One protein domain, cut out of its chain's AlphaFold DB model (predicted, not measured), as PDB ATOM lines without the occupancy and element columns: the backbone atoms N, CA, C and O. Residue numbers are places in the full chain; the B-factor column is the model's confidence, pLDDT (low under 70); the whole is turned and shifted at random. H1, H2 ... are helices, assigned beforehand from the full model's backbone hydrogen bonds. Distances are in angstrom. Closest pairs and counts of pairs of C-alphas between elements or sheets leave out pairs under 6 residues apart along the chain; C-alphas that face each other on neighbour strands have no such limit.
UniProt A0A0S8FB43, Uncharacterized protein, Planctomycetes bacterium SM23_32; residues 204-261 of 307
ATOM      1  N   LEU A 204      56.997 107.414  29.153       85.56
ATOM      2  CA  LEU A 204      55.860 106.645  28.642       85.56
ATOM      3  C   LEU A 204      55.663 106.900  27.145       85.56
ATOM      4  O   LEU A 204      55.648 108.050  26.687       85.56
ATOM      5  N   THR A 205      55.434 105.830  26.383       89.50
ATOM      6  CA  THR A 205      55.062 105.955  24.972       89.50
ATOM      7  C   THR A 205      53.620 106.454  24.827       89.50
ATOM      8  O   THR A 205      52.822 106.417  25.766       89.50
ATOM      9  N   ALA A 206      53.249 106.909  23.626       85.50
ATOM     10  CA  ALA A 206      51.864 107.295  23.340       85.50
ATOM     11  C   ALA A 206      50.881 106.127  23.556       85.50
ATOM     12  O   ALA A 206      49.786 106.334  24.074       85.50
ATOM     13  N   ALA A 207      51.294 104.898  23.226       86.94
ATOM     14  CA  ALA A 207      50.490 103.699  23.439       86.94
ATOM     15  C   ALA A 207      50.302 103.377  24.934       86.94
ATOM     16  O   ALA A 207      49.215 102.958  25.341       86.94
ATOM     17  N   ASP A 208      51.330 103.606  25.757       86.88
ATOM     18  CA  ASP A 208      51.249 103.393  27.207       86.88
ATOM     19  C   ASP A 208      50.328 104.420  27.867       86.88
ATOM     20  O   ASP A 208      49.457 104.053  28.655       86.88
ATOM     21  N   LEU A 209      50.441 105.693  27.481       86.75
ATOM     22  CA  LEU A 209      49.539 106.759  27.925       86.75
ATOM     23  C   LEU A 209      48.076 106.463  27.586       86.75
ATOM     24  O   LEU A 209      47.204 106.654  28.428       86.75
ATOM     25  N   GLU A 210      47.804 105.947  26.390       86.25
ATOM     26  CA  GLU A 210      46.443 105.582  25.985       86.25
ATOM     27  C   GLU A 210      45.905 104.371  26.767       86.25
ATOM     28  O   GLU A 210      44.713 104.255  27.055       86.25
ATOM     29  N   ARG A 211      46.785 103.451  27.182       86.81
ATOM     30  CA  ARG A 211      46.415 102.363  28.100       86.81
ATOM     31  C   ARG A 211      46.093 102.888  29.503       86.81
ATOM     32  O   ARG A 211      45.132 102.409  30.107       86.81
ATOM     33  N   VAL A 212      46.852 103.863  30.002       87.25
ATOM     34  CA  VAL A 212      46.614 104.488  31.313       87.25
ATOM     35  C   VAL A 212      45.315 105.297  31.308       87.25
ATOM     36  O   VAL A 212      44.503 105.130  32.215       87.25
ATOM     37  N   ARG A 213      45.057 106.083  30.255       87.12
ATOM     38  CA  ARG A 213      43.835 106.894  30.096       87.12
ATOM     39  C   ARG A 213      42.534 106.100  30.191       87.12
ATOM     40  O   ARG A 213      41.522 106.638  30.621       87.12
ATOM     41  N   ARG A 214      42.558 104.815  29.825       86.94
ATOM     42  CA  ARG A 214      41.396 103.918  29.953       86.94
ATOM     43  C   ARG A 214      41.009 103.601  31.397       86.94
ATOM     44  O   ARG A 214      39.872 103.217  31.632       86.94
ATOM     45  N   HIS A 215      41.943 103.724  32.334       88.12
ATOM     46  CA  HIS A 215      41.740 103.341  33.733       88.12
ATOM     47  C   HIS A 215      41.834 104.535  34.687       88.12
ATOM     48  O   HIS A 215      41.297 104.477  35.789       88.12
ATOM     49  N   VAL A 216      42.516 105.607  34.280       85.81
ATOM     50  CA  VAL A 216      42.762 106.797  35.095       85.81
ATOM     51  C   VAL A 216      42.585 108.036  34.225       85.81
ATOM     52  O   VAL A 216      43.079 108.087  33.099       85.81
ATOM     53  N   ALA A 217      41.911 109.060  34.749       78.62
ATOM     54  CA  ALA A 217      41.818 110.358  34.093       78.62
ATOM     55  C   ALA A 217      43.199 111.036  34.094       78.62
ATOM     56  O   ALA A 217      43.592 111.672  35.070       78.62
ATOM     57  N   VAL A 218      43.960 110.859  33.010       80.38
ATOM     58  CA  VAL A 218      45.314 111.409  32.873       80.38
ATOM     59  C   VAL A 218      45.365 112.434  31.748       80.38
ATOM     60  O   VAL A 218      45.177 112.120  30.567       80.38
ATOM     61  N   PHE A 219      45.683 113.668  32.126       78.88
ATOM     62  CA  PHE A 219      46.008 114.751  31.209       78.88
ATOM     63  C   PHE A 219      47.519 114.776  30.951       78.88
ATOM     64  O   PHE A 219      48.318 114.696  31.881       78.88
ATOM     65  N   ARG A 220      47.921 114.884  29.679       79.75
ATOM     66  CA  ARG A 220      49.326 115.072  29.299       79.75
ATOM     67  C   ARG A 220      49.500 116.520  28.874       79.75
ATOM     68  O   ARG A 220      49.057 116.876  27.787       79.75
ATOM     69  N   ALA A 221      50.169 117.310  29.705       78.88
ATOM     70  CA  ALA A 221      50.596 118.644  29.317       78.88
ATOM     71  C   ALA A 221      51.668 118.535  28.225       78.88
ATOM     72  O   ALA A 221      52.655 117.807  28.372       78.88
ATOM     73  N   SER A 222      51.451 119.230  27.115       78.56
ATOM     74  CA  SER A 222      52.402 119.301  26.005       78.56
ATOM     75  C   SER A 222      53.437 120.411  26.205       78.56
ATOM     76  O   SER A 222      54.531 120.348  25.646       78.56
ATOM     77  N   THR A 223      53.117 121.392  27.053       83.38
ATOM     78  CA  THR A 223      53.981 122.525  27.394       83.38
ATOM     79  C   THR A 223      54.016 122.766  28.903       83.38
ATOM     80  O   THR A 223      53.092 122.408  29.636       83.38
ATOM     81  N   THR A 224      55.073 123.425  29.385       82.62
ATOM     82  CA  THR A 224      55.200 123.828  30.796       82.62
ATOM     83  C   THR A 224      54.049 124.732  31.236       82.62
ATOM     84  O   THR A 224      53.586 124.636  32.368       82.62
ATOM     85  N   GLN A 225      53.543 125.579  30.337       80.44
ATOM     86  CA  GLN A 225      52.434 126.486  30.621       80.44
ATOM     87  C   GLN A 225      51.120 125.727  30.861       80.44
ATOM     88  O   GLN A 225      50.418 126.030  31.822       80.44
ATOM     89  N   GLU A 226      50.828 124.695  30.059       78.81
ATOM     90  CA  GLU A 226      49.687 123.793  30.292       78.81
ATOM     91  C   GLU A 226      49.824 123.016  31.607       78.81
ATOM     92  O   GLU A 226      48.832 122.822  32.305       78.81
ATOM     93  N   MET A 227      51.042 122.596  31.970       79.25
ATOM     94  CA  MET A 227      51.302 121.916  33.245       79.25
ATOM     95  C   MET A 227      51.026 122.839  34.438       79.25
ATOM     96  O   MET A 227      50.355 122.445  35.388       79.25
ATOM     97  N   VAL A 228      51.523 124.080  34.387       81.81
ATOM     98  CA  VAL A 228      51.321 125.075  35.452       81.81
ATOM     99  C   VAL A 228      49.847 125.461  35.573       81.81
ATOM    100  O   VAL A 228      49.350 125.557  36.693       81.81
ATOM    101  N   ALA A 229      49.143 125.635  34.451       78.38
ATOM    102  CA  ALA A 229      47.702 125.885  34.445       78.38
ATOM    103  C   ALA A 229      46.937 124.723  35.102       78.38
ATOM    104  O   ALA A 229      46.183 124.940  36.048       78.38
ATOM    105  N   ALA A 230      47.230 123.479  34.700       77.88
ATOM    106  CA  ALA A 230      46.598 122.289  35.268       77.88
ATOM    107  C   ALA A 230      46.837 122.145  36.785       77.88
ATOM    108  O   ALA A 230      45.919 121.777  37.515       77.88
ATOM    109  N   LEU A 231      48.039 122.469  37.279       78.56
ATOM    110  CA  LEU A 231      48.360 122.439  38.714       78.56
ATOM    111  C   LEU A 231      47.661 123.543  39.515       78.56
ATOM    112  O   LEU A 231      47.355 123.345  40.689       78.56
ATOM    113  N   ARG A 232      47.406 124.701  38.900       80.75
ATOM    114  CA  ARG A 232      46.658 125.807  39.520       80.75
ATOM    115  C   ARG A 232      45.143 125.601  39.484       80.75
ATOM    116  O   ARG A 232      44.420 126.409  40.056       80.75
ATOM    117  N   GLY A 233      44.666 124.524  38.856       66.31
ATOM    118  CA  GLY A 233      43.240 124.270  38.652       66.31
ATOM    119  C   GLY A 233      42.631 125.096  37.517       66.31
ATOM    120  O   GLY A 233      41.422 125.028  37.301       66.31
ATOM    121  N   ASP A 234      43.452 125.833  36.766       64.94
ATOM    122  CA  ASP A 234      43.011 126.505  35.555       64.94
ATOM    123  C   ASP A 234      42.801 125.441  34.478       64.94
ATOM    124  O   ASP A 234      43.720 124.705  34.106       64.94
ATOM    125  N   ILE A 235      41.568 125.341  33.979       59.31
ATOM    126  CA  ILE A 235      41.250 124.449  32.867       59.31
ATOM    127  C   ILE A 235      42.100 124.918  31.678       59.31
ATOM    128  O   ILE A 235      41.942 126.068  31.260       59.31
ATOM    129  N   PRO A 236      42.980 124.071  31.111       57.19
ATOM    130  CA  PRO A 236      43.720 124.409  29.904       57.19
ATOM    131  C   PRO A 236      42.730 124.489  28.737       57.19
ATOM    132  O   PRO A 236      42.471 123.522  28.025       57.19
ATOM    133  N   GLY A 237      42.110 125.654  28.586       61.09
ATOM    134  CA  GLY A 237      41.167 125.986  27.534       61.09
ATOM    135  C   GLY A 237      41.801 126.991  26.589       61.09
ATOM    136  O   GLY A 237      42.436 127.954  27.013       61.09
ATOM    137  N   ARG A 238      41.631 126.789  25.284       70.44
ATOM    138  CA  ARG A 238      41.949 127.844  24.317       70.44
ATOM    139  C   ARG A 238      41.000 129.021  24.549       70.44
ATOM    140  O   ARG A 238      39.821 128.817  24.822       70.44
ATOM    141  N   GLU A 239      41.505 130.244  24.421       83.00
ATOM    142  CA  GLU A 239      40.724 131.477  24.581       83.00
ATOM    143  C   GLU A 239      39.592 131.574  23.537       83.00
ATOM    144  O   GLU A 239      39.783 132.113  22.443       83.00
ATOM    145  N   LEU A 240      38.399 131.065  23.871       83.62
ATOM    146  CA  LEU A 240      37.217 131.126  22.999       83.62
ATOM    147  C   LEU A 240      36.824 132.569  22.673       83.62
ATOM    148  O   LEU A 240      36.414 132.855  21.551       83.62
ATOM    149  N   TRP A 241      36.980 133.488  23.630       87.56
ATOM    150  CA  TRP A 241      36.604 134.892  23.461       87.56
ATOM    151  C   TRP A 241      37.329 135.542  22.279       87.56
ATOM    152  O   TRP A 241      36.725 136.328  21.561       87.56
ATOM    153  N   ARG A 242      38.593 135.175  22.023       87.19
ATOM    154  CA  ARG A 242      39.367 135.721  20.905       87.19
ATOM    155  C   ARG A 242      38.800 135.258  19.566       87.19
ATOM    156  O   ARG A 242      38.715 136.047  18.632       87.19
ATOM    157  N   GLN A 243      38.367 133.999  19.480       91.50
ATOM    158  CA  GLN A 243      37.694 133.477  18.288       91.50
ATOM    159  C   GLN A 243      36.320 134.127  18.101       91.50
ATOM    160  O   GLN A 243      36.003 134.570  17.000       91.50
ATOM    161  N   LEU A 244      35.544 134.264  19.178       94.62
ATOM    162  CA  LEU A 244      34.241 134.931  19.154       94.62
ATOM    163  C   LEU A 244      34.354 136.414  18.776       94.62
ATOM    164  O   LEU A 244      33.550 136.894  17.986       94.62
ATOM    165  N   ALA A 245      35.373 137.123  19.270       94.38
ATOM    166  CA  ALA A 245      35.634 138.519  18.931       94.38
ATOM    167  C   ALA A 245      35.972 138.686  17.443       94.38
ATOM    168  O   ALA A 245      35.450 139.589  16.792       94.38
ATOM    169  N   VAL A 246      36.789 137.788  16.882       96.12
ATOM    170  CA  VAL A 246      37.084 137.778  15.441       96.12
ATOM    171  C   VAL A 246      35.824 137.477  14.626       96.12
ATOM    172  O   VAL A 246      35.556 138.176  13.651       96.12
ATOM    173  N   CYS A 247      35.010 136.498  15.032       96.56
ATOM    174  CA  CYS A 247      33.729 136.223  14.378       96.56
ATOM    175  C   CYS A 247      32.788 137.436  14.421       96.56
ATOM    176  O   CYS A 247      32.222 137.798  13.394       96.56
ATOM    177  N   ALA A 248      32.659 138.100  15.573       96.81
ATOM    178  CA  ALA A 248      31.838 139.298  15.724       96.81
ATOM    179  C   ALA A 248      32.331 140.453  14.837       96.81
ATOM    180  O   ALA A 248      31.525 141.122  14.193       96.81
ATOM    181  N   LEU A 249      33.651 140.650  14.738       97.38
ATOM    182  CA  LEU A 249      34.250 141.645  13.847       97.38
ATOM    183  C   LEU A 249      33.912 141.368  12.374       97.38
ATOM    184  O   LEU A 249      33.545 142.287  11.646       97.38
ATOM    185  N   VAL A 250      33.999 140.108  11.937       97.44
ATOM    186  CA  VAL A 250      33.634 139.711  10.566       97.44
ATOM    187  C   VAL A 250      32.152 139.977  10.292       97.44
ATOM    188  O   VAL A 250      31.820 140.489   9.226       97.44
ATOM    189  N   VAL A 251      31.271 139.683  11.253       97.44
ATOM    190  CA  VAL A 251      29.830 139.957  11.133       97.44
ATOM    191  C   VAL A 251      29.561 141.458  10.997       97.44
ATOM    192  O   VAL A 251      28.831 141.852  10.093       97.44
ATOM    193  N   LEU A 252      30.202 142.299  11.814       97.31
ATOM    194  CA  LEU A 252      30.084 143.761  11.716       97.31
ATOM    195  C   LEU A 252      30.554 144.294  10.356       97.31
ATOM    196  O   LEU A 252      29.895 145.135   9.749       97.31
ATOM    197  N   LEU A 253      31.681 143.793   9.844       97.25
ATOM    198  CA  LEU A 253      32.174 144.186   8.522       97.25
ATOM    199  C   LEU A 253      31.219 143.749   7.405       97.25
ATOM    200  O   LEU A 253      30.994 144.511   6.463       97.25
ATOM    201  N   ALA A 254      30.637 142.554   7.516       96.88
ATOM    202  CA  ALA A 254      29.633 142.070   6.577       96.88
ATOM    203  C   ALA A 254      28.363 142.933   6.616       96.88
ATOM    204  O   ALA A 254      27.837 143.283   5.563       96.88
ATOM    205  N   GLU A 255      27.908 143.337   7.802       96.81
ATOM    206  CA  GLU A 255      26.761 144.232   7.964       96.81
ATOM    207  C   GLU A 255      27.005 145.586   7.292       96.81
ATOM    208  O   GLU A 255      26.187 146.035   6.489       96.81
ATOM    209  N   VAL A 256      28.164 146.204   7.538       96.25
ATOM    210  CA  VAL A 256      28.539 147.471   6.892       96.25
ATOM    211  C   VAL A 256      28.611 147.311   5.372       96.25
ATOM    212  O   VAL A 256      28.132 148.178   4.637       96.25
ATOM    213  N   ALA A 257      29.169 146.203   4.877       95.06
ATOM    214  CA  ALA A 257      29.237 145.922   3.447       95.06
ATOM    215  C   ALA A 257      27.841 145.763   2.825       95.06
ATOM    216  O   ALA A 257      27.578 146.348   1.775       95.06
ATOM    217  N   VAL A 258      26.932 145.041   3.487       95.56
ATOM    218  CA  VAL A 258      25.546 144.842   3.034       95.56
ATOM    219  C   VAL A 258      24.753 146.148   3.086       95.56
ATOM    220  O   VAL A 258      24.095 146.500   2.109       95.56
ATOM    221  N   ALA A 259      24.855 146.922   4.167       93.75
ATOM    222  CA  ALA A 259      24.202 148.226   4.278       93.75
ATOM    223  C   ALA A 259      24.699 149.194   3.191       93.75
ATOM    224  O   ALA A 259      23.916 149.893   2.539       93.75
ATOM    225  N   ARG A 260      26.011 149.193   2.928       92.12
ATOM    226  CA  ARG A 260      26.606 149.980   1.845       92.12
ATOM    227  C   ARG A 260      26.149 149.497   0.468       92.12
ATOM    228  O   ARG A 260      25.845 150.317  -0.392       92.12
ATOM    229  N   TRP A 261      26.059 148.189   0.256       91.69
ATOM    230  CA  TRP A 261      25.567 147.605  -0.988       91.69
ATOM    231  C   TRP A 261      24.112 148.008  -1.269       91.69
ATOM    232  O   TRP A 261      23.805 148.499  -2.354       91.69
TER     233      TRP A 261
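AT A GLANCE: This is residues 204 to 261 of the 307 residues of an uncharacterized protein of Planctomycetes bacterium SM23_32 (UniProt A0A0S8FB43). One long helix, H3, sticks out as a lone arm from a small, loose body in which two short helices, H1 and H2, run much the same way with a gap between them, joined by a link of 10 residues. No helix packs on another, and the free arm, residues 238 to 261, makes much of the length. The printed part has 58 residues with three named helices, in the order H1, H2, H3, and no named strand; the class is all helix. The whole is extended, with a radius of gyration of the C-alphas of 20.0 A and spans of 59 by 25 by 17 A.

HOW THE PARTS SIT: H3, residues 240 to 261, touches no helix. Residues 238 to 261 stand free: none of their C-alphas has a C-alpha 8 or more residues away along the chain within 10 A. H2, residues 224 to 232, is apart from H3, with no C-alpha of the one within 8 A of the other. H1, residues 206 to 213, is apart from H2 and from H3 by the same measure. In H1, H2 and H3 every O i to N i+4 pair is within hydrogen-bond range.

IN THESE COORDINATES: H3 runs from Leu 240, C-alpha at (37.217, 131.126, 22.999), to Trp 261, C-alpha at (25.567, 147.605, -0.988), 31.3 A from first to last C-alpha. H2, Thr 224 to Arg 232, measures 12.4 A. H1, Ala 206 to Arg 213, measures 10.5 A and begins at C-alpha 206, (51.864, 107.295, 23.340).

THE WHOLE: The two C-alphas farthest apart, those of Leu 204 and Trp 261, are 58.9 A apart. Without residues 238 to 261 the body has 34 residues and spans 26 by 17 by 14 A. The printed part has no cut. Both links are short but not tight, with 10 residues between H1 and H2 and 7 between H2 and H3. The mean pLDDT of the printed part is 85.2; residues 233 to 237 are under 70.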